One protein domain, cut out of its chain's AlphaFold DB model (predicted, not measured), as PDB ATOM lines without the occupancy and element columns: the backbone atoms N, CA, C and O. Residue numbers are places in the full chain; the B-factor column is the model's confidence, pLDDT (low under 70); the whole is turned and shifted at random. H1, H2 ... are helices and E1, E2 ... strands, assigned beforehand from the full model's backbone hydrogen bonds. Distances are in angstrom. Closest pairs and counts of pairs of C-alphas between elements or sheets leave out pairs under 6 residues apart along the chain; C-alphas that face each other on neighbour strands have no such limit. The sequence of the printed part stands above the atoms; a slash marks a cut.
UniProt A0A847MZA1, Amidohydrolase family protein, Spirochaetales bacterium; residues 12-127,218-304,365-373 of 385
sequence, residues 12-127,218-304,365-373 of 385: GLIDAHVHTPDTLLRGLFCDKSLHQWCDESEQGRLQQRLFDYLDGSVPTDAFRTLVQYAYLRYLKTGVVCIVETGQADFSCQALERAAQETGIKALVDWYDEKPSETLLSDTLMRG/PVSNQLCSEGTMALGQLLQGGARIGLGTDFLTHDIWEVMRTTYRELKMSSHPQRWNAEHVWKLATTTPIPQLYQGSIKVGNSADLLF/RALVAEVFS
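This is residues 12 to 127, 218 to 304 and 365 to 373 of the 385 residues of the protein "Amidohydrolase family protein" of Spirochaetales bacterium (UniProt A0A847MZA1). A small four-stranded parallel sheet has two long helices, H3 and H4, over one face, while a second group, the short strand E5 with helices H5 to H8, gathers beyond the sheet's E1 edge. H2 stands past H1 at one corner, with H9 at that end too. The printed part has 212 residues, in chain order E1 H1 H2 H3 E2 H4 E3 E4 H5 H6 E5 H7 H8 E6 H9, with sheet order E1 E2 E3 E4; the class is mixed, helices and strands. It is compact, with a radius of gyration of the C-alphas of 18.0 A and spans of 52 by 43 by 32 A.

E1, residues 13 to 18, is an edge strand, parallel to E2, residues 79 to 84; N 15 and O 81, 2.9 A apart, are within hydrogen-bond range. E3, residues 105 to 108, is parallel to E2, with N 82 and O 105 2.8 A apart, and to E4, residues 124 to 126, with N 108 and O 125 2.9 A apart. H3, residues 60 to 76, and H4, residues 92 to 102, are on the same face, making two layers, helices on one face of a sheet, at heights over the sheet of 11.6 A and 9.3 A. They touch at a steep tilt of 46 degrees, the C-alphas of Arg 64 and Ala 94 closest at 5.2 A. E2, H4 and E3 form a strand-helix-strand unit, two parallel neighbours joined through a helix, its crossover right-handed; E1, H1 (residues 22 to 25), H2 (residues 42 to 56), H3 and E2 form another. H1 only just touches H2, with 3 pairs of C-alphas within 8 A, Leu 25 and Gln 47 closest at 7.1 A. H9, residues 365 to 373, is close to but not clearly touching H1. E5, residues 240 to 243, pairs with no named strand; its Leu 243 C-alpha is 5.7 A from that of Ala 16. H7, residues 252 to 265, only grazes the sheet with residues 252 to 255. With residues 254 to 259 alone H7 touches H5, residues 218 to 223, about perpendicular at 86 degrees, the C-alphas of Val 219 and Val 255 closest at 5.8 A. With residues 256 to 260 alone it touches H8, residues 274 to 280, the C-alphas of Met 256 and Val 277 closest at 6.3 A. H6, residues 231 to 237, is close to but not clearly touching H7. E6, residues 302 to 304, pairs with no named strand. Every O i to N i+4 pair is within hydrogen-bond range in H2 to H9; H1 is too short for one.

E1 begins at C-alpha 13, (-17.121, -36.467, -7.074). From first to last C-alpha H2 measures 21.0 A, H3 24.1 A, H4 15.5 A and H7 20.0 A. H9 ends at C-alpha 373, (-38.461, -59.394, 12.336).

The C-alphas farthest apart, of Glu 40 and Val 296, are 55.8 A apart. Residues 128 to 217 and 305 to 364 are not printed, with C-alpha gaps of 22.9 A and 29.4 A. The links H1 to H2, E3 to E4 and H8 to E6 are long. The model's pLDDT is under 70 at residues 86 to 90 and 112 to 120.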
ATOM      1  N   GLY A  12     -16.067 -36.550 -11.817       98.50
ATOM      2  CA  GLY A  12     -16.827 -37.311 -10.820       98.50
ATOM      3  C   GLY A  12     -16.453 -36.867  -9.408       98.50
ATOM      4  O   GLY A  12     -15.329 -36.423  -9.210       98.50
ATOM      5  N   LEU A  13     -17.359 -36.946  -8.441       98.75
ATOM      6  CA  LEU A  13     -17.121 -36.467  -7.074       98.75
ATOM      7  C   LEU A  13     -16.301 -37.477  -6.260       98.75
ATOM      8  O   LEU A  13     -16.350 -38.679  -6.526       98.75
ATOM      9  N   ILE A  14     -15.579 -36.999  -5.250       98.69
ATOM     10  CA  ILE A  14     -14.977 -37.855  -4.222       98.69
ATOM     11  C   ILE A  14     -15.640 -37.591  -2.876       98.69
ATOM     12  O   ILE A  14     -15.781 -36.438  -2.470       98.69
ATOM     13  N   ASP A  15     -16.012 -38.671  -2.200       98.62
ATOM     14  CA  ASP A  15     -16.450 -38.654  -0.812       98.62
ATOM     15  C   ASP A  15     -15.290 -39.112   0.072       98.62
ATOM     16  O   ASP A  15     -14.895 -40.277   0.064       98.62
ATOM     17  N   ALA A  16     -14.631 -38.172   0.740       98.06
ATOM     18  CA  ALA A  16     -13.346 -38.420   1.381       98.06
ATOM     19  C   ALA A  16     -13.453 -38.977   2.808       98.06
ATOM     20  O   ALA A  16     -12.416 -39.101   3.456       98.06
ATOM     21  N   HIS A  17     -14.661 -39.297   3.280       97.56
ATOM     22  CA  HIS A  17     -14.896 -39.987   4.549       97.56
ATOM     23  C   HIS A  17     -16.307 -40.577   4.553       97.56
ATOM     24  O   HIS A  17     -17.277 -39.817   4.523       97.56
ATOM     25  N   VAL A  18     -16.417 -41.907   4.551       96.31
ATOM     26  CA  VAL A  18     -17.692 -42.635   4.593       96.31
ATOM     27  C   VAL A  18     -17.599 -43.828   5.535       96.31
ATOM     28  O   VAL A  18     -16.549 -44.460   5.636       96.31
ATOM     29  N   HIS A  19     -18.726 -44.205   6.133       92.88
ATOM     30  CA  HIS A  19     -18.845 -45.447   6.891       92.88
ATOM     31  C   HIS A  19     -19.891 -46.369   6.270       92.88
ATOM     32  O   HIS A  19     -21.082 -46.090   6.353       92.88
ATOM     33  N   THR A  20     -19.492 -47.503   5.701       92.44
ATOM     34  CA  THR A  20     -20.432 -48.584   5.356       92.44
ATOM     35  C   THR A  20     -20.205 -49.804   6.257       92.44
ATOM     36  O   THR A  20     -19.084 -50.019   6.706       92.44
ATOM     37  N   PRO A  21     -21.237 -50.610   6.593       90.50
ATOM     38  CA  PRO A  21     -22.612 -50.663   6.079       90.50
ATOM     39  C   PRO A  21     -23.662 -49.986   6.992       90.50
ATOM     40  O   PRO A  21     -24.656 -50.593   7.401       90.50
ATOM     41  N   ASP A  22     -23.492 -48.695   7.258       88.06
ATOM     42  CA  ASP A  22     -24.369 -47.814   8.050       88.06
ATOM     43  C   ASP A  22     -25.870 -47.782   7.663       88.06
ATOM     44  O   ASP A  22     -26.718 -47.284   8.401       88.06
ATOM     45  N   THR A  23     -26.257 -48.303   6.500       91.19
ATOM     46  CA  THR A  23     -27.641 -48.210   6.005       91.19
ATOM     47  C   THR A  23     -28.694 -48.875   6.905       91.19
ATOM     48  O   THR A  23     -29.833 -48.397   6.939       91.19
ATOM     49  N   LEU A  24     -28.329 -49.909   7.680       89.44
ATOM     50  CA  LEU A  24     -29.208 -50.538   8.684       89.44
ATOM     51  C   LEU A  24     -29.480 -49.638   9.898       89.44
ATOM     52  O   LEU A  24     -30.467 -49.829  10.606       89.44
ATOM     53  N   LEU A  25     -28.608 -48.658  10.120       90.50
ATOM     54  CA  LEU A  25     -28.587 -47.777  11.282       90.50
ATOM     55  C   LEU A  25     -29.387 -46.478  11.054       90.50
ATOM     56  O   LEU A  25     -29.546 -45.652  11.957       90.50
ATOM     57  N   ARG A  26     -29.946 -46.291   9.850       89.12
ATOM     58  CA  ARG A  26     -30.684 -45.080   9.465       89.12
ATOM     59  C   ARG A  26     -31.864 -44.789  10.388       89.12
ATOM     60  O   ARG A  26     -32.734 -45.624  10.612       89.12
ATOM     61  N   GLY A  27     -31.918 -43.541  10.852       86.62
ATOM     62  CA  GLY A  27     -32.967 -43.035  11.739       86.62
ATOM     63  C   GLY A  27     -32.764 -43.382  13.213       86.62
ATOM     64  O   GLY A  27     -33.500 -42.868  14.045       86.62
ATOM     65  N   LEU A  28     -31.762 -44.193  13.561       88.75
ATOM     66  CA  LEU A  28     -31.527 -44.590  14.949       88.75
ATOM     67  C   LEU A  28     -30.713 -43.584  15.745       88.75
ATOM     68  O   LEU A  28     -30.629 -43.730  16.952       88.75
ATOM     69  N   PHE A  29     -30.161 -42.552  15.115       88.69
ATOM     70  CA  PHE A  29     -29.295 -41.551  15.752       88.69
ATOM     71  C   PHE A  29     -29.948 -40.167  15.814       88.69
ATOM     72  O   PHE A  29     -29.290 -39.181  16.126       88.69
ATOM     73  N   CYS A  30     -31.251 -40.082  15.523       84.00
ATOM     74  CA  CYS A  30     -31.993 -38.831  15.611       84.00
ATOM     75  C   CYS A  30     -31.942 -38.252  17.031       84.00
ATOM     76  O   CYS A  30     -32.093 -38.992  18.009       84.00
ATOM     77  N   ASP A  31     -31.763 -36.932  17.107       87.06
ATOM     78  CA  ASP A  31     -31.824 -36.135  18.336       87.06
ATOM     79  C   ASP A  31     -30.857 -36.596  19.447       87.06
ATOM     80  O   ASP A  31     -31.124 -36.410  20.637       87.06
ATOM     81  N   LYS A  32     -29.721 -37.194  19.059       86.69
ATOM     82  CA  LYS A  32     -28.641 -37.621  19.955       86.69
ATOM     83  C   LYS A  32     -27.300 -37.062  19.494       86.69
ATOM     84  O   LYS A  32     -26.945 -37.162  18.325       86.69
ATOM     85  N   SER A  33     -26.539 -36.536  20.445       84.62
ATOM     86  CA  SER A  33     -25.121 -36.205  20.238       84.62
ATOM     87  C   SER A  33     -24.241 -37.452  20.322       84.62
ATOM     88  O   SER A  33     -24.693 -38.478  20.841       84.62
ATOM     89  N   LEU A  34     -22.996 -37.376  19.840       85.62
ATOM     90  CA  LEU A  34     -22.126 -38.549  19.684       85.62
ATOM     91  C   LEU A  34     -21.897 -39.271  21.022       85.62
ATOM     92  O   LEU A  34     -21.996 -40.491  21.109       85.62
ATOM     93  N   HIS A  35     -21.714 -38.519  22.111       82.88
ATOM     94  CA  HIS A  35     -21.514 -39.082  23.456       82.88
ATOM     95  C   HIS A  35     -22.744 -39.807  24.044       82.88
ATOM     96  O   HIS A  35     -22.636 -40.439  25.093       82.88
ATOM     97  N   GLN A  36     -23.920 -39.676  23.423       86.75
ATOM     98  CA  GLN A  36     -25.171 -40.322  23.846       86.75
ATOM     99  C   GLN A  36     -25.512 -41.552  23.001       86.75
ATOM    100  O   GLN A  36     -26.584 -42.149  23.182       86.75
ATOM    101  N   TRP A  37     -24.661 -41.884  22.029       90.12
ATOM    102  CA  TRP A  37     -24.799 -43.099  21.246       90.12
ATOM    103  C   TRP A  37     -24.546 -44.315  22.136       90.12
ATOM    104  O   TRP A  37     -23.764 -44.258  23.084       90.12
ATOM    105  N   CYS A  38     -25.258 -45.402  21.853       91.56
ATOM    106  CA  CYS A  38     -25.187 -46.664  22.586       91.56
ATOM    107  C   CYS A  38     -25.470 -46.550  24.096       91.56
ATOM    108  O   CYS A  38     -25.041 -47.392  24.881       91.56
ATOM    109  N   ASP A  39     -26.216 -45.524  24.519       92.44
ATOM    110  CA  ASP A  39     -26.616 -45.364  25.916       92.44
ATOM    111  C   ASP A  39     -27.692 -46.377  26.361       92.44
ATOM    112  O   ASP A  39     -28.248 -47.160  25.591       92.44
ATOM    113  N   GLU A  40     -28.053 -46.316  27.642       94.25
ATOM    114  CA  GLU A  40     -29.053 -47.199  28.255       94.25
ATOM    115  C   GLU A  40     -30.510 -46.893  27.848       94.25
ATOM    116  O   GLU A  40     -31.453 -47.465  28.409       94.25
ATOM    117  N   SER A  41     -30.749 -45.983  26.899       93.38
ATOM    118  CA  SER A  41     -32.091 -45.780  26.349       93.38
ATOM    119  C   SER A  41     -32.498 -46.953  25.444       93.38
ATOM    120  O   SER A  41     -31.692 -47.806  25.078       93.38
ATOM    121  N   GLU A  42     -33.777 -47.033  25.070       89.88
ATOM    122  CA  GLU A  42     -34.229 -48.026  24.082       89.88
ATOM    123  C   GLU A  42     -33.539 -47.828  22.725       89.88
ATOM    124  O   GLU A  42     -33.082 -48.795  22.118       89.88
ATOM    125  N   GLN A  43     -33.401 -46.570  22.300       91.88
ATOM    126  CA  GLN A  43     -32.682 -46.186  21.088       91.88
ATOM    127  C   GLN A  43     -31.200 -46.571  21.174       91.88
ATOM    128  O   GLN A  43     -30.688 -47.185  20.247       91.88
ATOM    129  N   GLY A  44     -30.530 -46.271  22.292       93.06
ATOM    130  CA  GLY A  44     -29.113 -46.587  22.502       93.06
ATOM    131  C   GLY A  44     -28.830 -48.088  22.540       93.06
ATOM    132  O   GLY A  44     -27.994 -48.578  21.786       93.06
ATOM    133  N   ARG A  45     -29.610 -48.866  23.300       91.62
ATOM    134  CA  ARG A  45     -29.503 -50.336  23.281       91.62
ATOM    135  C   ARG A  45     -29.749 -50.926  21.897       91.62
ATOM    136  O   ARG A  45     -29.154 -51.942  21.549       91.62
ATOM    137  N   LEU A  46     -30.637 -50.324  21.111       90.56
ATOM    138  CA  LEU A  46     -30.856 -50.732  19.730       90.56
ATOM    139  C   LEU A  46     -29.641 -50.411  18.839       90.56
ATOM    140  O   LEU A  46     -29.192 -51.290  18.106       90.56
ATOM    141  N   GLN A  47     -29.074 -49.206  18.936       92.50
ATOM    142  CA  GLN A  47     -27.825 -48.858  18.243       92.50
ATOM    143  C   GLN A  47     -26.731 -49.891  18.551       92.50
ATOM    144  O   GLN A  47     -26.199 -50.494  17.623       92.50
ATOM    145  N   GLN A  48     -26.485 -50.175  19.838       90.94
ATOM    146  CA  GLN A  48     -25.463 -51.134  20.271       90.94
ATOM    147  C   GLN A  48     -25.686 -52.526  19.675       90.94
ATOM    148  O   GLN A  48     -24.771 -53.103  19.105       90.94
ATOM    149  N   ARG A  49     -26.916 -53.054  19.729       89.12
ATOM    150  CA  ARG A  49     -27.225 -54.386  19.174       89.12
ATOM    151  C   ARG A  49     -26.969 -54.481  17.672       89.12
ATOM    152  O   ARG A  49     -26.630 -55.556  17.185       89.12
ATOM    153  N   LEU A  50     -27.198 -53.398  16.930       89.88
ATOM    154  CA  LEU A  50     -26.947 -53.374  15.492       89.88
ATOM    155  C   LEU A  50     -25.461 -53.207  15.175       89.88
ATOM    156  O   LEU A  50     -25.006 -53.856  14.240       89.88
ATOM    157  N   PHE A  51     -24.715 -52.422  15.959       89.44
ATOM    158  CA  PHE A  51     -23.253 -52.417  15.885       89.44
ATOM    159  C   PHE A  51     -22.693 -53.816  16.167       89.44
ATOM    160  O   PHE A  51     -22.038 -54.374  15.299       89.44
ATOM    161  N   ASP A  52     -23.090 -54.468  17.265       88.00
ATOM    162  CA  ASP A  52     -22.661 -55.840  17.593       88.00
ATOM    163  C   ASP A  52     -22.988 -56.846  16.467       88.00
ATOM    164  O   ASP A  52     -22.223 -57.775  16.183       88.00
ATOM    165  N   TYR A  53     -24.149 -56.682  15.819       87.25
ATOM    166  CA  TYR A  53     -24.534 -57.508  14.678       87.25
ATOM    167  C   TYR A  53     -23.611 -57.279  13.481       87.25
ATOM    168  O   TYR A  53     -23.135 -58.253  12.895       87.25
ATOM    169  N   LEU A  54     -23.373 -56.017  13.121       87.31
ATOM    170  CA  LEU A  54     -22.497 -55.657  12.013       87.31
ATOM    171  C   LEU A  54     -21.062 -56.112  12.281       87.31
ATOM    172  O   LEU A  54     -20.474 -56.725  11.398       87.31
ATOM    173  N   ASP A  55     -20.555 -55.908  13.492       82.50
ATOM    174  CA  ASP A  55     -19.152 -56.131  13.842       82.50
ATOM    175  C   ASP A  55     -18.805 -57.608  14.027       82.50
ATOM    176  O   ASP A  55     -17.714 -58.039  13.662       82.50
ATOM    177  N   GLY A  56     -19.735 -58.404  14.567       78.31
ATOM    178  CA  GLY A  56     -19.428 -59.775  14.982       78.31
ATOM    179  C   GLY A  56     -20.284 -60.880  14.370       78.31
ATOM    180  O   GLY A  56     -19.905 -62.049  14.463       78.31
ATOM    181  N   SER A  57     -21.448 -60.567  13.791       79.06
ATOM    182  CA  SER A  57     -22.474 -61.595  13.521       79.06
ATOM    183  C   SER A  57     -23.005 -61.636  12.090       79.06
ATOM    184  O   SER A  57     -23.605 -62.636  11.689       79.06
ATOM    185  N   VAL A  58     -22.830 -60.572  11.313       83.69
ATOM    186  CA  VAL A  58     -23.343 -60.492   9.946       83.69
ATOM    187  C   VAL A  58     -22.555 -61.425   9.014       83.69
ATOM    188  O   VAL A  58     -21.327 -61.359   8.940       83.69
ATOM    189  N   PRO A  59     -23.229 -62.306   8.252       87.50
ATOM    190  CA  PRO A  59     -22.547 -63.126   7.256       87.50
ATOM    191  C   PRO A  59     -21.858 -62.265   6.188       87.50
ATOM    192  O   PRO A  59     -22.424 -61.274   5.733       87.50
ATOM    193  N   THR A  60     -20.683 -62.676   5.701       86.62
ATOM    194  CA  THR A  60     -19.896 -61.903   4.716       86.62
ATOM    195  C   THR A  60     -20.690 -61.513   3.463       86.62
ATOM    196  O   THR A  60     -20.567 -60.388   2.983       86.62
ATOM    197  N   ASP A  61     -21.540 -62.400   2.934       89.38
ATOM    198  CA  ASP A  61     -22.392 -62.081   1.778       89.38
ATOM    199  C   ASP A  61     -23.493 -61.063   2.110       89.38
ATOM    200  O   ASP A  61     -23.825 -60.212   1.280       89.38
ATOM    201  N   ALA A  62     -24.037 -61.112   3.330       90.81
ATOM    202  CA  ALA A  62     -24.992 -60.119   3.807       90.81
ATOM    203  C   ALA A  62     -24.314 -58.754   3.971       90.81
ATOM    204  O   ALA A  62     -24.814 -57.766   3.440       90.81
ATOM    205  N   PHE A  63     -23.135 -58.713   4.602       91.19
ATOM    206  CA  PHE A  63     -22.320 -57.502   4.728       91.19
ATOM    207  C   PHE A  63     -22.028 -56.890   3.356       91.19
ATOM    208  O   PHE A  63     -22.332 -55.723   3.114       91.19
ATOM    209  N   ARG A  64     -21.539 -57.703   2.409       92.44
ATOM    210  CA  ARG A  64     -21.274 -57.271   1.031       92.44
ATOM    211  C   ARG A  64     -22.520 -56.689   0.360       92.44
ATOM    212  O   ARG A  64     -22.406 -55.668  -0.304       92.44
ATOM    213  N   THR A  65     -23.698 -57.283   0.562       95.19
ATOM    214  CA  THR A  65     -24.968 -56.755   0.025       95.19
ATOM    215  C   THR A  65     -25.281 -55.359   0.572       95.19
ATOM    216  O   THR A  65     -25.669 -54.472  -0.191       95.19
ATOM    217  N   LEU A  66     -25.106 -55.139   1.882       94.62
ATOM    218  CA  LEU A  66     -25.335 -53.832   2.508       94.62
ATOM    219  C   LEU A  66     -24.377 -52.768   1.946       94.62
ATOM    220  O   LEU A  66     -24.805 -51.666   1.604       94.62
ATOM    221  N   VAL A  67     -23.099 -53.123   1.786       95.38
ATOM    222  CA  VAL A  67     -22.069 -52.242   1.214       95.38
ATOM    223  C   VAL A  67     -22.343 -51.947  -0.261       95.38
ATOM    224  O   VAL A  67     -22.316 -50.792  -0.673       95.38
ATOM    225  N   GLN A  68     -22.674 -52.957  -1.071       96.88
ATOM    226  CA  GLN A  68     -23.050 -52.758  -2.476       96.88
ATOM    227  C   GLN A  68     -24.245 -51.810  -2.604       96.88
ATOM    228  O   GLN A  68     -24.249 -50.930  -3.468       96.88
ATOM    229  N   TYR A  69     -25.247 -51.966  -1.732       97.38
ATOM    230  CA  TYR A  69     -26.391 -51.065  -1.691       97.38
ATOM    231  C   TYR A  69     -25.954 -49.623  -1.395       97.38
ATOM    232  O   TYR A  69     -26.385 -48.710  -2.099       97.38
ATOM    233  N   ALA A  70     -25.059 -49.408  -0.427       96.69
ATOM    234  CA  ALA A  70     -24.479 -48.098  -0.133       96.69
ATOM    235  C   ALA A  70     -23.674 -47.523  -1.318       96.69
ATOM    236  O   ALA A  70     -23.928 -46.403  -1.763       96.69
ATOM    237  N   TYR A  71     -22.767 -48.295  -1.916       97.69
ATOM    238  CA  TYR A  71     -21.919 -47.846  -3.031       97.69
ATOM    239  C   TYR A  71     -22.724 -47.471  -4.273       97.69
ATOM    240  O   TYR A  71     -22.429 -46.470  -4.926       97.69
ATOM    241  N   LEU A  72     -23.807 -48.196  -4.562       97.56
ATOM    242  CA  LEU A  72     -24.747 -47.806  -5.612       97.56
ATOM    243  C   LEU A  72     -25.390 -46.444  -5.340       97.56
ATOM    244  O   LEU A  72     -25.624 -45.679  -6.276       97.56
ATOM    245  N   ARG A  73     -25.670 -46.104  -4.079       96.88
ATOM    246  CA  ARG A  73     -26.224 -44.791  -3.718       96.88
ATOM    247  C   ARG A  73     -25.209 -43.678  -3.972       96.88
ATOM    248  O   ARG A  73     -25.599 -42.688  -4.581       96.88
ATOM    249  N   TYR A  74     -23.944 -43.872  -3.595       98.00
ATOM    250  CA  TYR A  74     -22.850 -42.937  -3.893       98.00
ATOM    251  C   TYR A  74     -22.654 -42.741  -5.405       98.00
ATOM    252  O   TYR A  74     -22.658 -41.617  -5.908       98.00
ATOM    253  N   LEU A  75     -22.594 -43.829  -6.179       98.31
ATOM    254  CA  LEU A  75     -22.490 -43.748  -7.641       98.31
ATOM    255  C   LEU A  75     -23.662 -42.973  -8.257       98.31
ATOM    256  O   LEU A  75     -23.468 -42.129  -9.129       98.31
ATOM    257  N   LYS A  76     -24.888 -43.201  -7.771       97.56
ATOM    258  CA  LYS A  76     -26.094 -42.498  -8.244       97.56
ATOM    259  C   LYS A  76     -26.154 -41.031  -7.805       97.56
ATOM    260  O   LYS A  76     -26.963 -40.284  -8.353       97.56
ATOM    261  N   THR A  77     -25.303 -40.600  -6.871       97.50
ATOM    262  CA  THR A  77     -25.084 -39.185  -6.531       97.50
ATOM    263  C   THR A  77     -23.861 -38.587  -7.233       97.50
ATOM    264  O   THR A  77     -23.550 -37.418  -7.020       97.50
ATOM    265  N   GLY A  78     -23.218 -39.324  -8.147       98.12
ATOM    266  CA  GLY A  78     -22.085 -38.836  -8.933       98.12
ATOM    267  C   GLY A  78     -20.728 -38.996  -8.250       98.12
ATOM    268  O   GLY A  78     -19.729 -38.514  -8.787       98.12
ATOM    269  N   VAL A  79     -20.683 -39.671  -7.098       98.62
ATOM    270  CA  VAL A  79     -19.444 -40.034  -6.408       98.62
ATOM    271  C   VAL A  79     -18.796 -41.207  -7.132       98.62
ATOM    272  O   VAL A  79     -19.385 -42.273  -7.274       98.62
ATOM    273  N   VAL A  80     -17.570 -41.003  -7.600       98.62
ATOM    274  CA  VAL A  80     -16.761 -41.999  -8.322       98.62
ATOM    275  C   VAL A  80     -15.662 -42.595  -7.455       98.62
ATOM    276  O   VAL A  80     -15.090 -43.621  -7.819       98.62
ATOM    277  N   CYS A  81     -15.341 -41.938  -6.339       98.50
ATOM    278  CA  CYS A  81     -14.275 -42.321  -5.431       98.50
ATOM    279  C   CYS A  81     -14.707 -42.106  -3.982       98.50
ATOM    280  O   CYS A  81     -15.281 -41.065  -3.676       98.50
ATOM    281  N   ILE A  82     -14.388 -43.050  -3.103       98.12
ATOM    282  CA  ILE A  82     -14.656 -42.966  -1.666       98.12
ATOM    283  C   ILE A  82     -13.392 -43.231  -0.842       98.12
ATOM    284  O   ILE A  82     -12.477 -43.923  -1.301       98.12
ATOM    285  N   VAL A  83     -13.345 -42.689   0.371       96.69
ATOM    286  CA  VAL A  83     -12.455 -43.141   1.447       96.69
ATOM    287  C   VAL A  83     -13.332 -43.850   2.470       96.69
ATOM    288  O   VAL A  83     -14.126 -43.212   3.150       96.69
ATOM    289  N   GLU A  84     -13.231 -45.172   2.494       93.88
ATOM    290  CA  GLU A  84     -14.070 -46.066   3.285       93.88
ATOM    291  C   GLU A  84     -13.408 -46.371   4.624       93.88
ATOM    292  O   GLU A  84     -12.346 -46.995   4.655       93.88
ATOM    293  N   THR A  85     -14.068 -45.981   5.710       87.69
ATOM    294  CA  THR A  85     -13.604 -46.158   7.093       87.69
ATOM    295  C   THR A  85     -14.604 -46.924   7.958       87.69
ATOM    296  O   THR A  85     -14.407 -47.054   9.161       87.69
ATOM    297  N   GLY A  86     -15.704 -47.428   7.393       69.38
ATOM    298  CA  GLY A  86     -16.637 -48.291   8.108       69.38
ATOM    299  C   GLY A  86     -16.116 -49.723   8.155       69.38
ATOM    300  O   GLY A  86     -16.043 -50.394   7.127       69.38
ATOM    301  N   GLN A  87     -15.743 -50.209   9.340       62.75
ATOM    302  CA  GLN A  87     -15.444 -51.625   9.538       62.75
ATOM    303  C   GLN A  87     -16.230 -52.224  10.693       62.75
ATOM    304  O   GLN A  87     -16.208 -51.720  11.807       62.75
ATOM    305  N   ALA A  88     -16.824 -53.369  10.368       59.53
ATOM    306  CA  ALA A  88     -16.863 -54.544  11.220       59.53
ATOM    307  C   ALA A  88     -15.515 -55.276  11.145       59.53
ATOM    308  O   ALA A  88     -14.895 -55.287  10.070       59.53
ATOM    309  N   ASP A  89     -15.067 -55.934  12.210       57.19
ATOM    310  CA  ASP A  89     -13.838 -56.735  12.177       57.19
ATOM    311  C   ASP A  89     -13.840 -57.713  10.976       57.19
ATOM    312  O   ASP A  89     -14.850 -58.331  10.635       57.19
ATOM    313  N   PHE A  90     -12.700 -57.852  10.285       61.91
ATOM    314  CA  PHE A  90     -12.513 -58.739   9.114       61.91
ATOM    315  C   PHE A  90     -13.321 -58.394   7.845       61.91
ATOM    316  O   PHE A  90     -13.353 -59.181   6.894       61.91
ATOM    317  N   SER A  91     -13.920 -57.205   7.763       73.31
ATOM    318  CA  SER A  91     -14.771 -56.812   6.627       73.31
ATOM    319  C   SER A  91     -14.044 -56.200   5.419       73.31
ATOM    320  O   SER A  91     -14.650 -56.067   4.353       73.31
ATOM    321  N   CYS A  92     -12.743 -55.893   5.525       78.00
ATOM    322  CA  CYS A  92     -11.972 -55.218   4.464       78.00
ATOM    323  C   CYS A  92     -12.127 -55.855   3.071       78.00
ATOM    324  O   CYS A  92     -12.327 -55.157   2.080       78.00
ATOM    325  N   GLN A  93     -12.112 -57.188   2.979       83.56
ATOM    326  CA  GLN A  93     -12.272 -57.889   1.704       83.56
ATOM    327  C   GLN A  93     -13.686 -57.755   1.132       83.56
ATOM    328  O   GLN A  93     -13.851 -57.749  -0.087       83.56
ATOM    329  N   ALA A  94     -14.711 -57.659   1.980       87.75
ATOM    330  CA  ALA A  94     -16.080 -57.442   1.528       87.75
ATOM    331  C   ALA A  94     -16.253 -56.024   0.959       87.75
ATOM    332  O   ALA A  94     -16.869 -55.884  -0.098       87.75
ATOM    333  N   LEU A  95     -15.645 -55.015   1.598       90.75
ATOM    334  CA  LEU A  95     -15.593 -53.630   1.109       90.75
ATOM    335  C   LEU A  95     -14.893 -53.556  -0.258       90.75
ATOM    336  O   LEU A  95     -15.453 -53.060  -1.234       90.75
ATOM    337  N   GLU A  96     -13.700 -54.148  -0.363       90.88
ATOM    338  CA  GLU A  96     -12.920 -54.192  -1.604       90.88
ATOM    339  C   GLU A  96     -13.663 -54.902  -2.744       90.88
ATOM    340  O   GLU A  96     -13.701 -54.400  -3.871       90.88
ATOM    341  N   ARG A  97     -14.293 -56.050  -2.462       91.56
ATOM    342  CA  ARG A  97     -15.096 -56.786  -3.452       91.56
ATOM    343  C   ARG A  97     -16.318 -55.987  -3.890       91.56
ATOM    344  O   ARG A  97     -16.565 -55.889  -5.089       91.56
ATOM    345  N   ALA A  98     -17.046 -55.372  -2.957       94.38
ATOM    346  CA  ALA A  98     -18.187 -54.524  -3.290       94.38
ATOM    347  C   ALA A  98     -17.766 -53.341  -4.178       94.38
ATOM    348  O   ALA A  98     -18.455 -53.023  -5.151       94.38
ATOM    349  N   ALA A  99     -16.614 -52.724  -3.902       95.06
ATOM    350  CA  ALA A  99     -16.071 -51.654  -4.733       95.06
ATOM    351  C   ALA A  99     -15.698 -52.140  -6.144       95.06
ATOM    352  O   ALA A  99     -16.062 -51.501  -7.130       95.06
ATOM    353  N   GLN A 100     -15.056 -53.307  -6.276       94.25
ATOM    354  CA  GLN A 100     -14.761 -53.911  -7.582       94.25
ATOM    355  C   GLN A 100     -16.024 -54.220  -8.394       94.25
ATOM    356  O   GLN A 100     -16.072 -53.930  -9.589       94.25
ATOM    357  N   GLU A 101     -17.032 -54.809  -7.755       95.44
ATOM    358  CA  GLU A 101     -18.277 -55.227  -8.405       95.44
ATOM    359  C   GLU A 101     -19.116 -54.026  -8.853       95.44
ATOM    360  O   GLU A 101     -19.627 -54.010  -9.971       95.44
ATOM    361  N   THR A 102     -19.223 -52.997  -8.011       97.19
ATOM    362  CA  THR A 102     -19.959 -51.761  -8.337       97.19
ATOM    363  C   THR A 102     -19.171 -50.815  -9.245       97.19
ATOM    364  O   THR A 102     -19.764 -49.965  -9.908       97.19
ATOM    365  N   GLY A 103     -17.846 -50.974  -9.306       96.69
ATOM    366  CA  GLY A 103     -16.936 -50.168 -10.113       96.69
ATOM    367  C   GLY A 103     -16.558 -48.818  -9.502       96.69
ATOM    368  O   GLY A 103     -15.923 -48.024 -10.195       96.69
ATOM    369  N   ILE A 104     -16.929 -48.539  -8.248       97.88
ATOM    370  CA  ILE A 104     -16.496 -47.331  -7.533       97.88
ATOM    371  C   ILE A 104     -15.013 -47.443  -7.148       97.88
ATOM    372  O   ILE A 104     -14.501 -48.534  -6.884       97.88
ATOM    373  N   LYS A 105     -14.295 -46.317  -7.130       97.94
ATOM    374  CA  LYS A 105     -12.930 -46.266  -6.592       97.94
ATOM    375  C   LYS A 105     -12.980 -46.178  -5.073       97.94
ATOM    376  O   LYS A 105     -13.769 -45.400  -4.552       97.94
ATOM    377  N   ALA A 106     -12.131 -46.916  -4.370       95.75
ATOM    378  CA  ALA A 106     -12.104 -46.888  -2.913       95.75
ATOM    379  C   ALA A 106     -10.674 -46.883  -2.364       95.75
ATOM    380  O   ALA A 106      -9.829 -47.680  -2.780       95.75
ATOM    381  N   LEU A 107     -10.425 -45.995  -1.405       94.00
ATOM    382  CA  LEU A 107      -9.369 -46.152  -0.414       94.00
ATOM    383  C   LEU A 107     -10.000 -46.798   0.817       94.00
ATOM    384  O   LEU A 107     -10.785 -46.145   1.491       94.00
ATOM    385  N   VAL A 108      -9.691 -48.064   1.075       91.31
ATOM    386  CA  VAL A 108     -10.282 -48.828   2.182       91.31
ATOM    387  C   VAL A 108      -9.356 -48.772   3.387       91.31
ATOM    388  O   VAL A 108      -8.185 -49.153   3.282       91.31
ATOM    389  N   ASP A 109      -9.866 -48.285   4.512       87.25
ATOM    390  CA  ASP A 109      -9.141 -48.249   5.775       87.25
ATOM    391  C   ASP A 109      -8.898 -49.660   6.312       87.25
ATOM    392  O   ASP A 109      -9.663 -50.601   6.081       87.25
ATOM    393  N   TRP A 110      -7.794 -49.823   7.026       80.62
ATOM    394  CA  TRP A 110      -7.344 -51.106   7.526       80.62
ATOM    395  C   TRP A 110      -6.833 -50.960   8.964       80.62
ATOM    396  O   TRP A 110      -5.859 -50.248   9.209       80.62
ATOM    397  N   TYR A 111      -7.471 -51.669   9.903       72.50
ATOM    398  CA  TYR A 111      -7.253 -51.546  11.348       72.50
ATOM    399  C   TYR A 111      -6.113 -52.423  11.888       72.50
ATOM    400  O   TYR A 111      -5.127 -51.863  12.365       72.50
ATOM    401  N   ASP A 112      -6.167 -53.754  11.743       59.59
ATOM    402  CA  ASP A 112      -5.238 -54.629  12.488       59.59
ATOM    403  C   ASP A 112      -4.522 -55.714  11.661       59.59
ATOM    404  O   ASP A 112      -3.290 -55.759  11.641       59.59
ATOM    405  N   GLU A 113      -5.233 -56.586  10.935       62.44
ATOM    406  CA  GLU A 113      -4.598 -57.763  10.308       62.44
ATOM    407  C   GLU A 113      -4.394 -57.637   8.802       62.44
ATOM    408  O   GLU A 113      -5.327 -57.335   8.060       62.44
ATOM    409  N   LYS A 114      -3.171 -57.923   8.330       65.38
ATOM    410  CA  LYS A 114      -2.855 -57.884   6.898       65.38
ATOM    411  C   LYS A 114      -3.780 -58.814   6.134       65.38
ATOM    412  O   LYS A 114      -3.730 -60.017   6.394       65.38
ATOM    413  N   PRO A 115      -4.558 -58.297   5.162       63.75
ATOM    414  CA  PRO A 115      -5.430 -59.147   4.377       63.75
ATOM    415  C   PRO A 115      -4.606 -60.264   3.742       63.75
ATOM    416  O   PRO A 115      -3.550 -60.012   3.150       63.75
ATOM    417  N   SER A 116      -5.097 -61.495   3.869       64.44
ATOM    418  CA  SER A 116      -4.458 -62.699   3.325       64.44
ATOM    419  C   SER A 116      -4.301 -62.634   1.804       64.44
ATOM    420  O   SER A 116      -3.347 -63.176   1.246       64.44
ATOM    421  N   GLU A 117      -5.208 -61.918   1.140       67.19
ATOM    422  CA  GLU A 117      -5.211 -61.683  -0.298       67.19
ATOM    423  C   GLU A 117      -4.983 -60.203  -0.618       67.19
ATOM    424  O   GLU A 117      -5.535 -59.290   0.008       67.19
ATOM    425  N   THR A 118      -4.170 -59.958  -1.641       67.31
ATOM    426  CA  THR A 118      -4.051 -58.627  -2.240       67.31
ATOM    427  C   THR A 118      -5.003 -58.562  -3.425       67.31
ATOM    428  O   THR A 118      -4.732 -59.152  -4.471       67.31
ATOM    429  N   LEU A 119      -6.119 -57.850  -3.265       67.12
ATOM    430  CA  LEU A 119      -7.016 -57.533  -4.371       67.12
ATOM    431  C   LEU A 119      -6.415 -56.358  -5.148       67.12
ATOM    432  O   LEU A 119      -6.608 -55.195  -4.809       67.12
ATOM    433  N   LEU A 120      -5.613 -56.667  -6.169       62.34
ATOM    434  CA  LEU A 120      -5.028 -55.654  -7.044       62.34
ATOM    435  C   LEU A 120      -6.090 -55.150  -8.030       62.34
ATOM    436  O   LEU A 120      -6.647 -55.933  -8.801       62.34
ATOM    437  N   SER A 121      -6.360 -53.845  -8.015       74.31
ATOM    438  CA  SER A 121      -7.230 -53.173  -8.985       74.31
ATOM    439  C   SER A 121      -6.795 -51.725  -9.180       74.31
ATOM    440  O   SER A 121      -6.396 -51.066  -8.225       74.31
ATOM    441  N   ASP A 122      -7.005 -51.189 -10.384       83.56
ATOM    442  CA  ASP A 122      -6.857 -49.759 -10.703       83.56
ATOM    443  C   ASP A 122      -7.952 -48.880 -10.047       83.56
ATOM    444  O   ASP A 122      -8.073 -47.688 -10.340       83.56
ATOM    445  N   THR A 123      -8.810 -49.482  -9.217       89.75
ATOM    446  CA  THR A 123      -9.892 -48.833  -8.463       89.75
ATOM    447  C   THR A 123      -9.770 -49.013  -6.950       89.75
ATOM    448  O   THR A 123     -10.617 -48.499  -6.229       89.75
ATOM    449  N   LEU A 124      -8.728 -49.685  -6.452       91.94
ATOM    450  CA  LEU A 124      -8.562 -49.939  -5.023       91.94
ATOM    451  C   LEU A 124      -7.204 -49.471  -4.508       91.94
ATOM    452  O   LEU A 124      -6.161 -49.744  -5.100       91.94
ATOM    453  N   MET A 125      -7.227 -48.826  -3.350       89.81
ATOM    454  CA  MET A 125      -6.064 -48.580  -2.507       89.81
ATOM    455  C   MET A 125      -6.409 -48.941  -1.062       89.81
ATOM    456  O   MET A 125      -7.576 -48.947  -0.681       89.81
ATOM    457  N   ARG A 126      -5.389 -49.221  -0.249       87.94
ATOM    458  CA  ARG A 126      -5.547 -49.457   1.192       87.94
ATOM    459  C   ARG A 126      -4.952 -48.302   1.982       87.94
ATOM    460  O   ARG A 126      -3.874 -47.819   1.636       87.94
ATOM    461  N   GLY A 127      -5.674 -47.884   3.008       87.69
ATOM    462  CA  GLY A 127      -5.227 -46.974   4.047       87.69
ATOM    463  C   GLY A 127      -4.570 -47.700   5.210       87.69
ATOM    464  O   GLY A 127      -4.455 -48.926   5.213       87.69
ATOM    465  N   PRO A 218     -19.735 -31.471   7.396       97.12
ATOM    466  CA  PRO A 218     -20.621 -30.514   8.063       97.12
ATOM    467  C   PRO A 218     -22.004 -31.074   8.396       97.12
ATOM    468  O   PRO A 218     -22.587 -30.687   9.401       97.12
ATOM    469  N   VAL A 219     -22.545 -31.974   7.566       95.62
ATOM    470  CA  VAL A 219     -23.873 -32.559   7.803       95.62
ATOM    471  C   VAL A 219     -23.848 -33.447   9.044       95.62
ATOM    472  O   VAL A 219     -24.687 -33.263   9.921       95.62
ATOM    473  N   SER A 220     -22.857 -34.336   9.159       93.38
ATOM    474  CA  SER A 220     -22.680 -35.172  10.352       93.38
ATOM    475  C   SER A 220     -22.438 -34.324  11.599       93.38
ATOM    476  O   SER A 220     -23.179 -34.435  12.576       93.38
ATOM    477  N   ASN A 221     -21.509 -33.365  11.524       93.31
ATOM    478  CA  ASN A 221     -21.196 -32.478  12.644       93.31
ATOM    479  C   ASN A 221     -22.440 -31.743  13.180       93.31
ATOM    480  O   ASN A 221     -22.637 -31.629  14.391       93.31
ATOM    481  N   GLN A 222     -23.291 -31.242  12.276       91.25
ATOM    482  CA  GLN A 222     -24.516 -30.529  12.634       91.25
ATOM    483  C   GLN A 222     -25.592 -31.462  13.197       91.25
ATOM    484  O   GLN A 222     -26.280 -31.074  14.141       91.25
ATOM    485  N   LEU A 223     -25.732 -32.679  12.662       88.25
ATOM    486  CA  LEU A 223     -26.681 -33.672  13.179       88.25
ATOM    487  C   LEU A 223     -26.299 -34.149  14.586       88.25
ATOM    488  O   LEU A 223     -27.177 -34.306  15.431       88.25
ATOM    489  N   CYS A 224     -25.003 -34.304  14.855       84.88
ATOM    490  CA  CYS A 224     -24.483 -34.758  16.146       84.88
ATOM    491  C   CYS A 224     -24.250 -33.613  17.149       84.88
ATOM    492  O   CYS A 224     -23.919 -33.865  18.302       84.88
ATOM    493  N   SER A 225     -24.477 -32.352  16.757       83.31
ATOM    494  CA  SER A 225     -24.242 -31.162  17.596       83.31
ATOM    495  C   SER A 225     -22.788 -30.994  18.081       83.31
ATOM    496  O   SER A 225     -22.560 -30.406  19.136       83.31
ATOM    497  N   GLU A 226     -21.805 -31.453  17.301       78.19
ATOM    498  CA  GLU A 226     -20.380 -31.502  17.690       78.19
ATOM    499  C   GLU A 226     -19.584 -30.241  17.289       78.19
ATOM    500  O   GLU A 226     -18.384 -30.140  17.514       78.19
ATOM    501  N   GLY A 227     -20.253 -29.230  16.723       87.00
ATOM    502  CA  GLY A 227     -19.654 -27.948  16.338       87.00
ATOM    503  C   GLY A 227     -19.340 -27.840  14.843       87.00
ATOM    504  O   GLY A 227     -19.890 -28.559  14.013       87.00
ATOM    505  N   THR A 228     -18.492 -26.883  14.465       92.38
ATOM    506  CA  THR A 228     -18.163 -26.600  13.057       92.38
ATOM    507  C   THR A 228     -16.665 -26.418  12.877       92.38
ATOM    508  O   THR A 228     -16.060 -25.609  13.582       92.38
ATOM    509  N   MET A 229     -16.080 -27.095  11.886       96.31
ATOM    510  CA  MET A 229     -14.698 -26.850  11.465       96.31
ATOM    511  C   MET A 229     -14.506 -25.358  11.138       96.31
ATOM    512  O   MET A 229     -15.350 -24.747  10.477       96.31
ATOM    513  N   ALA A 230     -13.366 -24.774  11.519       95.62
ATOM    514  CA  ALA A 230     -12.976 -23.409  11.145       95.62
ATOM    515  C   ALA A 230     -12.583 -23.295   9.650       95.62
ATOM    516  O   ALA A 230     -11.525 -22.767   9.299       95.62
ATOM    517  N   LEU A 231     -13.449 -23.785   8.756       97.00
ATOM    518  CA  LEU A 231     -13.191 -24.040   7.341       97.00
ATOM    519  C   LEU A 231     -12.598 -22.824   6.622       97.00
ATOM    520  O   LEU A 231     -11.560 -22.928   5.978       97.00
ATOM    521  N   GLY A 232     -13.219 -21.649   6.761       95.12
ATOM    522  CA  GLY A 232     -12.739 -20.432   6.099       95.12
ATOM    523  C   GLY A 232     -11.322 -20.023   6.525       95.12
ATOM    524  O   GLY A 232     -10.552 -19.545   5.694       95.12
ATOM    525  N   GLN A 233     -10.958 -20.241   7.794       95.06
ATOM    526  CA  GLN A 233      -9.617 -19.930   8.305       95.06
ATOM    527  C   GLN A 233      -8.588 -20.943   7.797       95.06
ATOM    528  O   GLN A 233      -7.536 -20.541   7.306       95.06
ATOM    529  N   LEU A 234      -8.914 -22.237   7.836       97.12
ATOM    530  CA  LEU A 234      -8.050 -23.303   7.324       97.12
ATOM    531  C   LEU A 234      -7.803 -23.159   5.812       97.12
ATOM    532  O   LEU A 234      -6.662 -23.236   5.360       97.12
ATOM    533  N   LEU A 235      -8.843 -22.854   5.025       96.31
ATOM    534  CA  LEU A 235      -8.694 -22.575   3.592       96.31
ATOM    535  C   LEU A 235      -7.832 -21.334   3.333       96.31
ATOM    536  O   LEU A 235      -7.030 -21.322   2.402       96.31
ATOM    537  N   GLN A 236      -7.973 -20.284   4.147       94.62
ATOM    538  CA  GLN A 236      -7.124 -19.096   4.047       94.62
ATOM    539  C   GLN A 236      -5.661 -19.392   4.410       94.62
ATOM    540  O   GLN A 236      -4.772 -18.794   3.803       94.62
ATOM    541  N   GLY A 237      -5.425 -20.307   5.352       95.38
ATOM    542  CA  GLY A 237      -4.101 -20.808   5.728       95.38
ATOM    543  C   GLY A 237      -3.472 -21.766   4.709       95.38
ATOM    544  O   GLY A 237      -2.290 -22.073   4.823       95.38
ATOM    545  N   GLY A 238      -4.221 -22.200   3.689       95.94
ATOM    546  CA  GLY A 238      -3.727 -23.102   2.645       95.94
ATOM    547  C   GLY A 238      -3.816 -24.590   2.998       95.94
ATOM    548  O   GLY A 238      -3.078 -25.393   2.423       95.94
ATOM    549  N   ALA A 239      -4.703 -24.968   3.924       97.12
ATOM    550  CA  ALA A 239      -4.977 -26.368   4.233       97.12
ATOM    551  C   ALA A 239      -5.518 -27.130   3.008       97.12
ATOM    552  O   ALA A 239      -6.274 -26.590   2.192       97.12
ATOM    553  N   ARG A 240      -5.166 -28.417   2.901       97.44
ATOM    554  CA  ARG A 240      -5.724 -29.341   1.904       97.44
ATOM    555  C   ARG A 240      -7.014 -29.925   2.466       97.44
ATOM    556  O   ARG A 240      -6.955 -30.680   3.426       97.44
ATOM    557  N   ILE A 241      -8.157 -29.565   1.887       98.62
ATOM    558  CA  ILE A 241      -9.470 -29.945   2.424       98.62
ATOM    559  C   ILE A 241     -10.323 -30.615   1.346       98.62
ATOM    560  O   ILE A 241     -10.419 -30.107   0.226       98.62
ATOM    561  N   GLY A 242     -10.948 -31.733   1.708       98.56
ATOM    562  CA  GLY A 242     -12.017 -32.396   0.960       98.56
ATOM    563  C   GLY A 242     -13.331 -32.428   1.734       98.56
ATOM    564  O   GLY A 242     -13.423 -31.920   2.851       98.56
ATOM    565  N   LEU A 243     -14.346 -33.042   1.134       98.75
ATOM    566  CA  LEU A 243     -15.674 -33.206   1.727       98.75
ATOM    567  C   LEU A 243     -15.938 -34.678   2.042       98.75
ATOM    568  O   LEU A 243     -15.467 -35.536   1.298       98.75
ATOM    569  N   GLY A 244     -16.683 -34.940   3.113       98.25
ATOM    570  CA  GLY A 244     -17.111 -36.281   3.512       98.25
ATOM    571  C   GLY A 244     -18.578 -36.301   3.938       98.25
ATOM    572  O   GLY A 244     -19.042 -35.340   4.562       98.25
ATOM    573  N   THR A 245     -19.318 -37.356   3.597       97.31
ATOM    574  CA  THR A 245     -20.668 -37.589   4.144       97.31
ATOM    575  C   THR A 245     -20.649 -38.196   5.528       97.31
ATOM    576  O   THR A 245     -21.623 -38.005   6.256       97.31
ATOM    577  N   ASP A 246     -19.556 -38.869   5.886       95.00
ATOM    578  CA  ASP A 246     -19.385 -39.560   7.153       95.00
ATOM    579  C   ASP A 246     -20.436 -40.679   7.318       95.00
ATOM    580  O   ASP A 246     -20.450 -41.630   6.528       95.00
ATOM    581  N   PHE A 247     -21.333 -40.573   8.298       89.19
ATOM    582  CA  PHE A 247     -22.245 -41.639   8.713       89.19
ATOM    583  C   PHE A 247     -23.719 -41.373   8.311       89.19
ATOM    584  O   PHE A 247     -24.223 -40.250   8.368       89.19
ATOM    585  N   LEU A 248     -24.452 -42.429   7.927       86.50
ATOM    586  CA  LEU A 248     -25.893 -42.543   7.588       86.50
ATOM    587  C   LEU A 248     -26.375 -41.901   6.284       86.50
ATOM    588  O   LEU A 248     -27.345 -42.394   5.676       86.50
ATOM    589  N   THR A 249     -25.761 -40.803   5.853       90.44
ATOM    590  CA  THR A 249     -26.109 -40.112   4.604       90.44
ATOM    591  C   THR A 249     -25.163 -40.495   3.475       90.44
ATOM    592  O   THR A 249     -24.015 -40.833   3.692       90.44
ATOM    593  N   HIS A 250     -25.688 -40.511   2.253       94.62
ATOM    594  CA  HIS A 250     -24.922 -40.793   1.030       94.62
ATOM    595  C   HIS A 250     -25.106 -39.649   0.012       94.62
ATOM    596  O   HIS A 250     -24.841 -39.797  -1.185       94.62
ATOM    597  N   ASP A 251     -25.680 -38.525   0.466       95.88
ATOM    598  CA  ASP A 251     -25.937 -37.342  -0.349       95.88
ATOM    599  C   ASP A 251     -24.810 -36.318  -0.176       95.88
ATOM    600  O   ASP A 251     -24.929 -35.341   0.566       95.88
ATOM    601  N   ILE A 252     -23.724 -36.508  -0.927       97.69
ATOM    602  CA  ILE A 252     -22.614 -35.547  -0.992       97.69
ATOM    603  C   ILE A 252     -23.075 -34.143  -1.426       97.69
ATOM    604  O   ILE A 252     -22.439 -33.140  -1.103       97.69
ATOM    605  N   TRP A 253     -24.211 -34.017  -2.121       98.31
ATOM    606  CA  TRP A 253     -24.723 -32.705  -2.505       98.31
ATOM    607  C   TRP A 253     -25.282 -31.937  -1.313       98.31
ATOM    608  O   TRP A 253     -25.240 -30.706  -1.308       98.31
ATOM    609  N   GLU A 254     -25.817 -32.630  -0.306       97.69
ATOM    610  CA  GLU A 254     -26.214 -31.997   0.949       97.69
ATOM    611  C   GLU A 254     -24.989 -31.433   1.657       97.69
ATOM    612  O   GLU A 254     -24.997 -30.258   2.024       97.69
ATOM    613  N   VAL A 255     -23.906 -32.211   1.709       98.50
ATOM    614  CA  VAL A 255     -22.605 -31.762   2.216       98.50
ATOM    615  C   VAL A 255     -22.137 -30.509   1.477       98.50
ATOM    616  O   VAL A 255     -21.914 -29.483   2.112       98.50
ATOM    617  N   MET A 256     -22.097 -30.525   0.142       98.75
ATOM    618  CA  MET A 256     -21.693 -29.363  -0.662       98.75
ATOM    619  C   MET A 256     -22.562 -28.120  -0.399       98.75
ATOM    620  O   MET A 256     -22.043 -27.011  -0.236       98.75
ATOM    621  N   ARG A 257     -23.891 -28.273  -0.336       98.56
ATOM    622  CA  ARG A 257     -24.815 -27.158  -0.055       98.56
ATOM    623  C   ARG A 257     -24.612 -26.599   1.350       98.56
ATOM    624  O   ARG A 257     -24.639 -25.378   1.522       98.56
ATOM    625  N   THR A 258     -24.399 -27.463   2.336       98.06
ATOM    626  CA  THR A 258     -24.137 -27.065   3.721       98.06
ATOM    627  C   THR A 258     -22.786 -26.360   3.833       98.06
ATOM    628  O   THR A 258     -22.743 -25.243   4.344       98.06
ATOM    629  N   THR A 259     -21.723 -26.897   3.226       98.50
ATOM    630  CA  THR A 259     -20.409 -26.242   3.136       98.50
ATOM    631  C   THR A 259     -20.507 -24.849   2.511       98.50
ATOM    632  O   THR A 259     -19.941 -23.888   3.032       98.50
ATOM    633  N   TYR A 260     -21.253 -24.692   1.410       98.31
ATOM    634  CA  TYR A 260     -21.452 -23.377   0.794       98.31
ATOM    635  C   TYR A 260     -22.096 -22.380   1.769       98.31
ATOM    636  O   TYR A 260     -21.656 -21.232   1.858       98.31
ATOM    637  N   ARG A 261     -23.116 -22.808   2.524       97.44
ATOM    638  CA  ARG A 261     -23.791 -21.969   3.528       97.44
ATOM    639  C   ARG A 261     -22.858 -21.601   4.679       97.44
ATOM    640  O   ARG A 261     -22.811 -20.430   5.045       97.44
ATOM    641  N   GLU A 262     -22.073 -22.544   5.192       96.44
ATOM    642  CA  GLU A 262     -21.084 -22.274   6.243       96.44
ATOM    643  C   GLU A 262     -20.030 -21.257   5.784       96.44
ATOM    644  O   GLU A 262     -19.755 -20.280   6.482       96.44
ATOM    645  N   LEU A 263     -19.510 -21.391   4.558       96.62
ATOM    646  CA  LEU A 263     -18.584 -20.412   3.981       96.62
ATOM    647  C   LEU A 263     -19.210 -19.014   3.862       96.62
ATOM    648  O   LEU A 263     -18.509 -18.013   4.039       96.62
ATOM    649  N   LYS A 264     -20.524 -18.921   3.612       95.50
ATOM    650  CA  LYS A 264     -21.266 -17.648   3.578       95.50
ATOM    651  C   LYS A 264     -21.548 -17.049   4.953       95.50
ATOM    652  O   LYS A 264     -21.819 -15.854   5.024       95.50
ATOM    653  N   MET A 265     -21.412 -17.838   6.012       92.38
ATOM    654  CA  MET A 265     -21.472 -17.384   7.402       92.38
ATOM    655  C   MET A 265     -20.081 -17.166   8.022       92.38
ATOM    656  O   MET A 265     -19.980 -16.684   9.146       92.38
ATOM    657  N   SER A 266     -19.005 -17.492   7.295       89.44
ATOM    658  CA  SER A 266     -17.625 -17.270   7.743       89.44
ATOM    659  C   SER A 266     -17.259 -15.779   7.822       89.44
ATOM    660  O   SER A 266     -17.978 -14.915   7.325       89.44
ATOM    661  N   SER A 267     -16.095 -15.461   8.400       83.12
ATOM    662  CA  SER A 267     -15.620 -14.078   8.586       83.12
ATOM    663  C   SER A 267     -15.397 -13.290   7.286       83.12
ATOM    664  O   SER A 267     -15.444 -12.063   7.304       83.12
ATOM    665  N   HIS A 268     -15.173 -13.969   6.154       88.31
ATOM    666  CA  HIS A 268     -14.897 -13.343   4.853       88.31
ATOM    667  C   HIS A 268     -15.760 -13.962   3.737       88.31
ATOM    668  O   HIS A 268     -15.234 -14.545   2.785       88.31
ATOM    669  N   PRO A 269     -17.097 -13.832   3.796       87.25
ATOM    670  CA  PRO A 269     -18.016 -14.628   2.977       87.25
ATOM    671  C   PRO A 269     -17.983 -14.280   1.480       87.25
ATOM    672  O   PRO A 269     -18.388 -15.086   0.638       87.25
ATOM    673  N   GLN A 270     -17.484 -13.090   1.131       91.94
ATOM    674  CA  GLN A 270     -17.316 -12.634  -0.255       91.94
ATOM    675  C   GLN A 270     -16.125 -13.293  -0.966       91.94
ATOM    676  O   GLN A 270     -16.043 -13.241  -2.188       91.94
ATOM    677  N   ARG A 271     -15.212 -13.929  -0.219       93.31
ATOM    678  CA  ARG A 271     -14.055 -14.640  -0.781       93.31
ATOM    679  C   ARG A 271     -14.447 -15.959  -1.445       93.31
ATOM    680  O   ARG A 271     -13.783 -16.402  -2.376       93.31
ATOM    681  N   TRP A 272     -15.509 -16.583  -0.951       95.56
ATOM    682  CA  TRP A 272     -15.896 -17.938  -1.320       95.56
ATOM    683  C   TRP A 272     -17.050 -17.922  -2.318       95.56
ATOM    684  O   TRP A 272     -17.989 -17.136  -2.191       95.56
ATOM    685  N   ASN A 273     -17.022 -18.810  -3.301       96.12
ATOM    686  CA  ASN A 273     -18.090 -18.982  -4.287       96.12
ATOM    687  C   ASN A 273     -18.373 -20.483  -4.494       96.12
ATOM    688  O   ASN A 273     -17.733 -21.331  -3.872       96.12
ATOM    689  N   ALA A 274     -19.339 -20.820  -5.349       97.94
ATOM    690  CA  ALA A 274     -19.694 -22.214  -5.609       97.94
ATOM    691  C   ALA A 274     -18.540 -23.029  -6.225       97.94
ATOM    692  O   ALA A 274     -18.407 -24.213  -5.930       97.94
ATOM    693  N   GLU A 275     -17.669 -22.403  -7.023       97.62
ATOM    694  CA  GLU A 275     -16.499 -23.067  -7.616       97.62
ATOM    695  C   GLU A 275     -15.510 -23.550  -6.552       97.62
ATOM    696  O   GLU A 275     -14.917 -24.615  -6.708       97.62
ATOM    697  N   HIS A 276     -15.367 -22.815  -5.442       97.94
ATOM    698  CA  HIS A 276     -14.551 -23.271  -4.317       97.94
ATOM    699  C   HIS A 276     -15.096 -24.582  -3.743       97.94
ATOM    700  O   HIS A 276     -14.325 -25.502  -3.506       97.94
ATOM    701  N   VAL A 277     -16.414 -24.710  -3.574       98.69
ATOM    702  CA  VAL A 277     -17.022 -25.945  -3.050       98.69
ATOM    703  C   VAL A 277     -16.910 -27.092  -4.054       98.69
ATOM    704  O   VAL A 277     -16.547 -28.199  -3.669       98.69
ATOM    705  N   TRP A 278     -17.117 -26.827  -5.347       98.62
ATOM    706  CA  TRP A 278     -16.825 -27.794  -6.412       98.62
ATOM    707  C   TRP A 278     -15.370 -28.270  -6.383       98.62
ATOM    708  O   TRP A 278     -15.086 -29.450  -6.599       98.62
ATOM    709  N   LYS A 279     -14.435 -27.363  -6.078       98.44
ATOM    710  CA  LYS A 279     -13.030 -27.715  -5.914       98.44
ATOM    711  C   LYS A 279     -12.807 -28.609  -4.694       98.44
ATOM    712  O   LYS A 279     -12.037 -29.556  -4.811       98.44
ATOM    713  N   LEU A 280     -13.474 -28.363  -3.564       98.75
ATOM    714  CA  LEU A 280     -13.404 -29.241  -2.385       98.75
ATOM    715  C   LEU A 280     -13.961 -30.640  -2.689       98.75
ATOM    716  O   LEU A 280     -13.310 -31.627  -2.373       98.75
ATOM    717  N   ALA A 281     -15.092 -30.725  -3.397       98.56
ATOM    718  CA  ALA A 281     -15.766 -31.982  -3.757       98.56
ATOM    719  C   ALA A 281     -15.012 -32.851  -4.791       98.56
ATOM    720  O   ALA A 281     -15.430 -33.962  -5.112       98.56
ATOM    721  N   THR A 282     -13.920 -32.327  -5.353       98.56
ATOM    722  CA  THR A 282     -13.051 -33.016  -6.325       98.56
ATOM    723  C   THR A 282     -11.589 -33.040  -5.879       98.56
ATOM    724  O   THR A 282     -10.731 -33.612  -6.550       98.56
ATOM    725  N   THR A 283     -11.262 -32.411  -4.748       97.25
ATOM    726  CA  THR A 283      -9.925 -32.483  -4.156       97.25
ATOM    727  C   THR A 283      -9.745 -33.863  -3.538       97.25
ATOM    728  O   THR A 283     -10.698 -34.441  -3.036       97.25
ATOM    729  N   THR A 284      -8.546 -34.434  -3.652       94.94
ATOM    730  CA  THR A 284      -8.315 -35.850  -3.350       94.94
ATOM    731  C   THR A 284      -7.080 -36.065  -2.478       94.94
ATOM    732  O   THR A 284      -6.056 -35.397  -2.691       94.94
ATOM    733  N   PRO A 285      -7.140 -37.013  -1.525       93.50
ATOM    734  CA  PRO A 285      -5.965 -37.463  -0.789       93.50
ATOM    735  C   PRO A 285      -5.132 -38.485  -1.580       93.50
ATOM    736  O   PRO A 285      -3.987 -38.741  -1.224       93.50
ATOM    737  N   ILE A 286      -5.675 -39.048  -2.664       93.12
ATOM    738  CA  ILE A 286      -5.141 -40.224  -3.365       93.12
ATOM    739  C   ILE A 286      -5.003 -39.972  -4.873       93.12
ATOM    740  O   ILE A 286      -5.655 -40.634  -5.686       93.12
ATOM    741  N   PRO A 287      -4.108 -39.053  -5.294       93.56
ATOM    742  CA  PRO A 287      -3.952 -38.671  -6.701       93.56
ATOM    743  C   PRO A 287      -3.572 -39.835  -7.625       93.56
ATOM    744  O   PRO A 287      -3.736 -39.728  -8.838       93.56
ATOM    745  N   GLN A 288      -3.091 -40.947  -7.067       92.00
ATOM    746  CA  GLN A 288      -2.734 -42.149  -7.821       92.00
ATOM    747  C   GLN A 288      -3.973 -42.939  -8.254       92.00
ATOM    748  O   GLN A 288      -3.937 -43.613  -9.277       92.00
ATOM    749  N   LEU A 289      -5.069 -42.821  -7.496       92.94
ATOM    750  CA  LEU A 289      -6.335 -43.490  -7.768       92.94
ATOM    751  C   LEU A 289      -7.312 -42.584  -8.518       92.94
ATOM    752  O   LEU A 289      -7.961 -43.020  -9.464       92.94
ATOM    753  N   TYR A 290      -7.418 -41.319  -8.113       96.62
ATOM    754  CA  TYR A 290      -8.370 -40.352  -8.659       96.62
ATOM    755  C   TYR A 290      -7.733 -38.958  -8.691       96.62
ATOM    756  O   TYR A 290      -7.157 -38.524  -7.702       96.62
ATOM    757  N   GLN A 291      -7.817 -38.245  -9.822       96.88
ATOM    758  CA  GLN A 291      -7.094 -36.973 -10.027       96.88
ATOM    759  C   GLN A 291      -7.953 -35.705  -9.888       96.88
ATOM    760  O   GLN A 291      -7.418 -34.593  -9.983       96.88
ATOM    761  N   GLY A 292      -9.273 -35.819  -9.719       96.69
ATOM    762  CA  GLY A 292     -10.103 -34.652  -9.397       96.69
ATOM    763  C   GLY A 292     -10.256 -33.597 -10.488       96.69
ATOM    764  O   GLY A 292     -10.590 -32.449 -10.199       96.69
ATOM    765  N   SER A 293      -9.926 -33.911 -11.743       97.50
ATOM    766  CA  SER A 293      -9.973 -32.927 -12.828       97.50
ATOM    767  C   SER A 293     -10.073 -33.562 -14.212       97.50
ATOM    768  O   SER A 293      -9.551 -34.647 -14.449       97.50
ATOM    769  N   ILE A 294     -10.694 -32.841 -15.149       97.44
ATOM    770  CA  ILE A 294     -10.757 -33.223 -16.564       97.44
ATOM    771  C   ILE A 294      -9.537 -32.628 -17.274       97.44
ATOM    772  O   ILE A 294      -9.534 -31.460 -17.662       97.44
ATOM    773  N   LYS A 295      -8.466 -33.417 -17.398       97.38
ATOM    774  CA  LYS A 295      -7.221 -33.039 -18.086       97.38
ATOM    775  C   LYS A 295      -6.668 -34.230 -18.861       97.38
ATOM    776  O   LYS A 295      -6.843 -35.375 -18.453       97.38
ATOM    777  N   VAL A 296      -5.972 -33.956 -19.964       97.25
ATOM    778  CA  VAL A 296      -5.244 -34.992 -20.714       97.25
ATOM    779  C   VAL A 296      -4.255 -35.687 -19.773       97.25
ATOM    780  O   VAL A 296      -3.468 -35.014 -19.113       97.25
ATOM    781  N   GLY A 297      -4.307 -37.019 -19.723       95.31
ATOM    782  CA  GLY A 297      -3.476 -37.853 -18.847       95.31
ATOM    783  C   GLY A 297      -4.176 -38.352 -17.578       95.31
ATOM    784  O   GLY A 297      -3.727 -39.346 -17.019       95.31
ATOM    785  N   ASN A 298      -5.284 -37.732 -17.157       96.69
ATOM    786  CA  ASN A 298      -6.079 -38.224 -16.027       96.69
ATOM    787  C   ASN A 298      -6.994 -39.385 -16.445       96.69
ATOM    788  O   ASN A 298      -7.373 -39.494 -17.618       96.69
ATOM    789  N   SER A 299      -7.412 -40.210 -15.480       96.00
ATOM    790  CA  SER A 299      -8.504 -41.157 -15.701       96.00
ATOM    791  C   SER A 299      -9.806 -40.423 -16.025       96.00
ATOM    792  O   SER A 299     -10.101 -39.352 -15.492       96.00
ATOM    793  N   ALA A 300     -10.609 -41.010 -16.915       97.25
ATOM    794  CA  ALA A 300     -11.922 -40.482 -17.267       97.25
ATOM    795  C   ALA A 300     -12.956 -40.842 -16.186       97.25
ATOM    796  O   ALA A 300     -13.806 -41.710 -16.390       97.25
ATOM    797  N   ASP A 301     -12.849 -40.179 -15.035       98.50
ATOM    798  CA  ASP A 301     -13.844 -40.218 -13.965       98.50
ATOM    799  C   ASP A 301     -14.765 -39.005 -14.099       98.50
ATOM    800  O   ASP A 301     -14.388 -37.879 -13.764       98.50
ATOM    801  N   LEU A 302     -15.946 -39.219 -14.674       98.44
ATOM    802  CA  LEU A 302     -16.791 -38.147 -15.196       98.44
ATOM    803  C   LEU A 302     -18.214 -38.249 -14.658       98.44
ATOM    804  O   LEU A 302     -18.814 -39.325 -14.655       98.44
ATOM    805  N   LEU A 303     -18.755 -37.096 -14.277       98.31
ATOM    806  CA  LEU A 303     -20.135 -36.890 -13.860       98.31
ATOM    807  C   LEU A 303     -20.884 -36.118 -14.949       98.31
ATOM    808  O   LEU A 303     -20.457 -35.035 -15.353       98.31
ATOM    809  N   PHE A 304     -22.016 -36.664 -15.392       98.25
ATOM    810  CA  PHE A 304     -22.893 -36.048 -16.384       98.25
ATOM    811  C   PHE A 304     -24.204 -35.621 -15.719       98.25
ATOM    812  O   PHE A 304     -25.048 -36.457 -15.377       98.25
ATOM    813  N   ARG A 365     -33.615 -55.606   1.274       95.31
ATOM    814  CA  ARG A 365     -34.934 -55.620   1.931       95.31
ATOM    815  C   ARG A 365     -35.174 -56.889   2.742       95.31
ATOM    816  O   ARG A 365     -35.805 -56.804   3.792       95.31
ATOM    817  N   ALA A 366     -34.710 -58.040   2.259       94.06
ATOM    818  CA  ALA A 366     -34.803 -59.295   2.997       94.06
ATOM    819  C   ALA A 366     -33.951 -59.251   4.273       94.06
ATOM    820  O   ALA A 366     -34.456 -59.615   5.327       94.06
ATOM    821  N   LEU A 367     -32.726 -58.717   4.194       92.31
ATOM    822  CA  LEU A 367     -31.836 -58.529   5.344       92.31
ATOM    823  C   LEU A 367     -32.431 -57.568   6.376       92.31
ATOM    824  O   LEU A 367     -32.508 -57.905   7.552       92.31
ATOM    825  N   VAL A 368     -32.933 -56.407   5.942       91.81
ATOM    826  CA  VAL A 368     -33.643 -55.474   6.833       91.81
ATOM    827  C   VAL A 368     -34.839 -56.168   7.485       91.81
ATOM    828  O   VAL A 368     -35.044 -56.048   8.686       91.81
ATOM    829  N   ALA A 369     -35.639 -56.918   6.723       89.88
ATOM    830  CA  ALA A 369     -36.765 -57.640   7.300       89.88
ATOM    831  C   ALA A 369     -36.302 -58.692   8.315       89.88
ATOM    832  O   ALA A 369     -36.886 -58.770   9.382       89.88
ATOM    833  N   GLU A 370     -35.266 -59.475   8.029       87.81
ATOM    834  CA  GLU A 370     -34.720 -60.489   8.936       87.81
ATOM    835  C   GLU A 370     -34.229 -59.873  10.253       87.81
ATOM    836  O   GLU A 370     -34.717 -60.252  11.321       87.81
ATOM    837  N   VAL A 371     -33.354 -58.867  10.165       86.25
ATOM    838  CA  VAL A 371     -32.758 -58.171  11.318       86.25
ATOM    839  C   VAL A 371     -33.837 -57.538  12.206       86.25
ATOM    840  O   VAL A 371     -33.727 -57.570  13.430       86.25
ATOM    841  N   PHE A 372     -34.911 -57.014  11.606       83.25
ATOM    842  CA  PHE A 372     -35.996 -56.335  12.319       83.25
ATOM    843  C   PHE A 372     -37.257 -57.208  12.550       83.25
ATOM    844  O   PHE A 372     -38.233 -56.703  13.098       83.25
ATOM    845  N   SER A 373     -37.296 -58.489  12.141       76.12
ATOM    846  CA  SER A 373     -38.461 -59.394  12.336       76.12
ATOM    847  C   SER A 373     -38.233 -60.509  13.346       76.12
ATOM    848  O   SER A 373     -39.199 -60.976  13.954       76.12
TER     849      SER A 373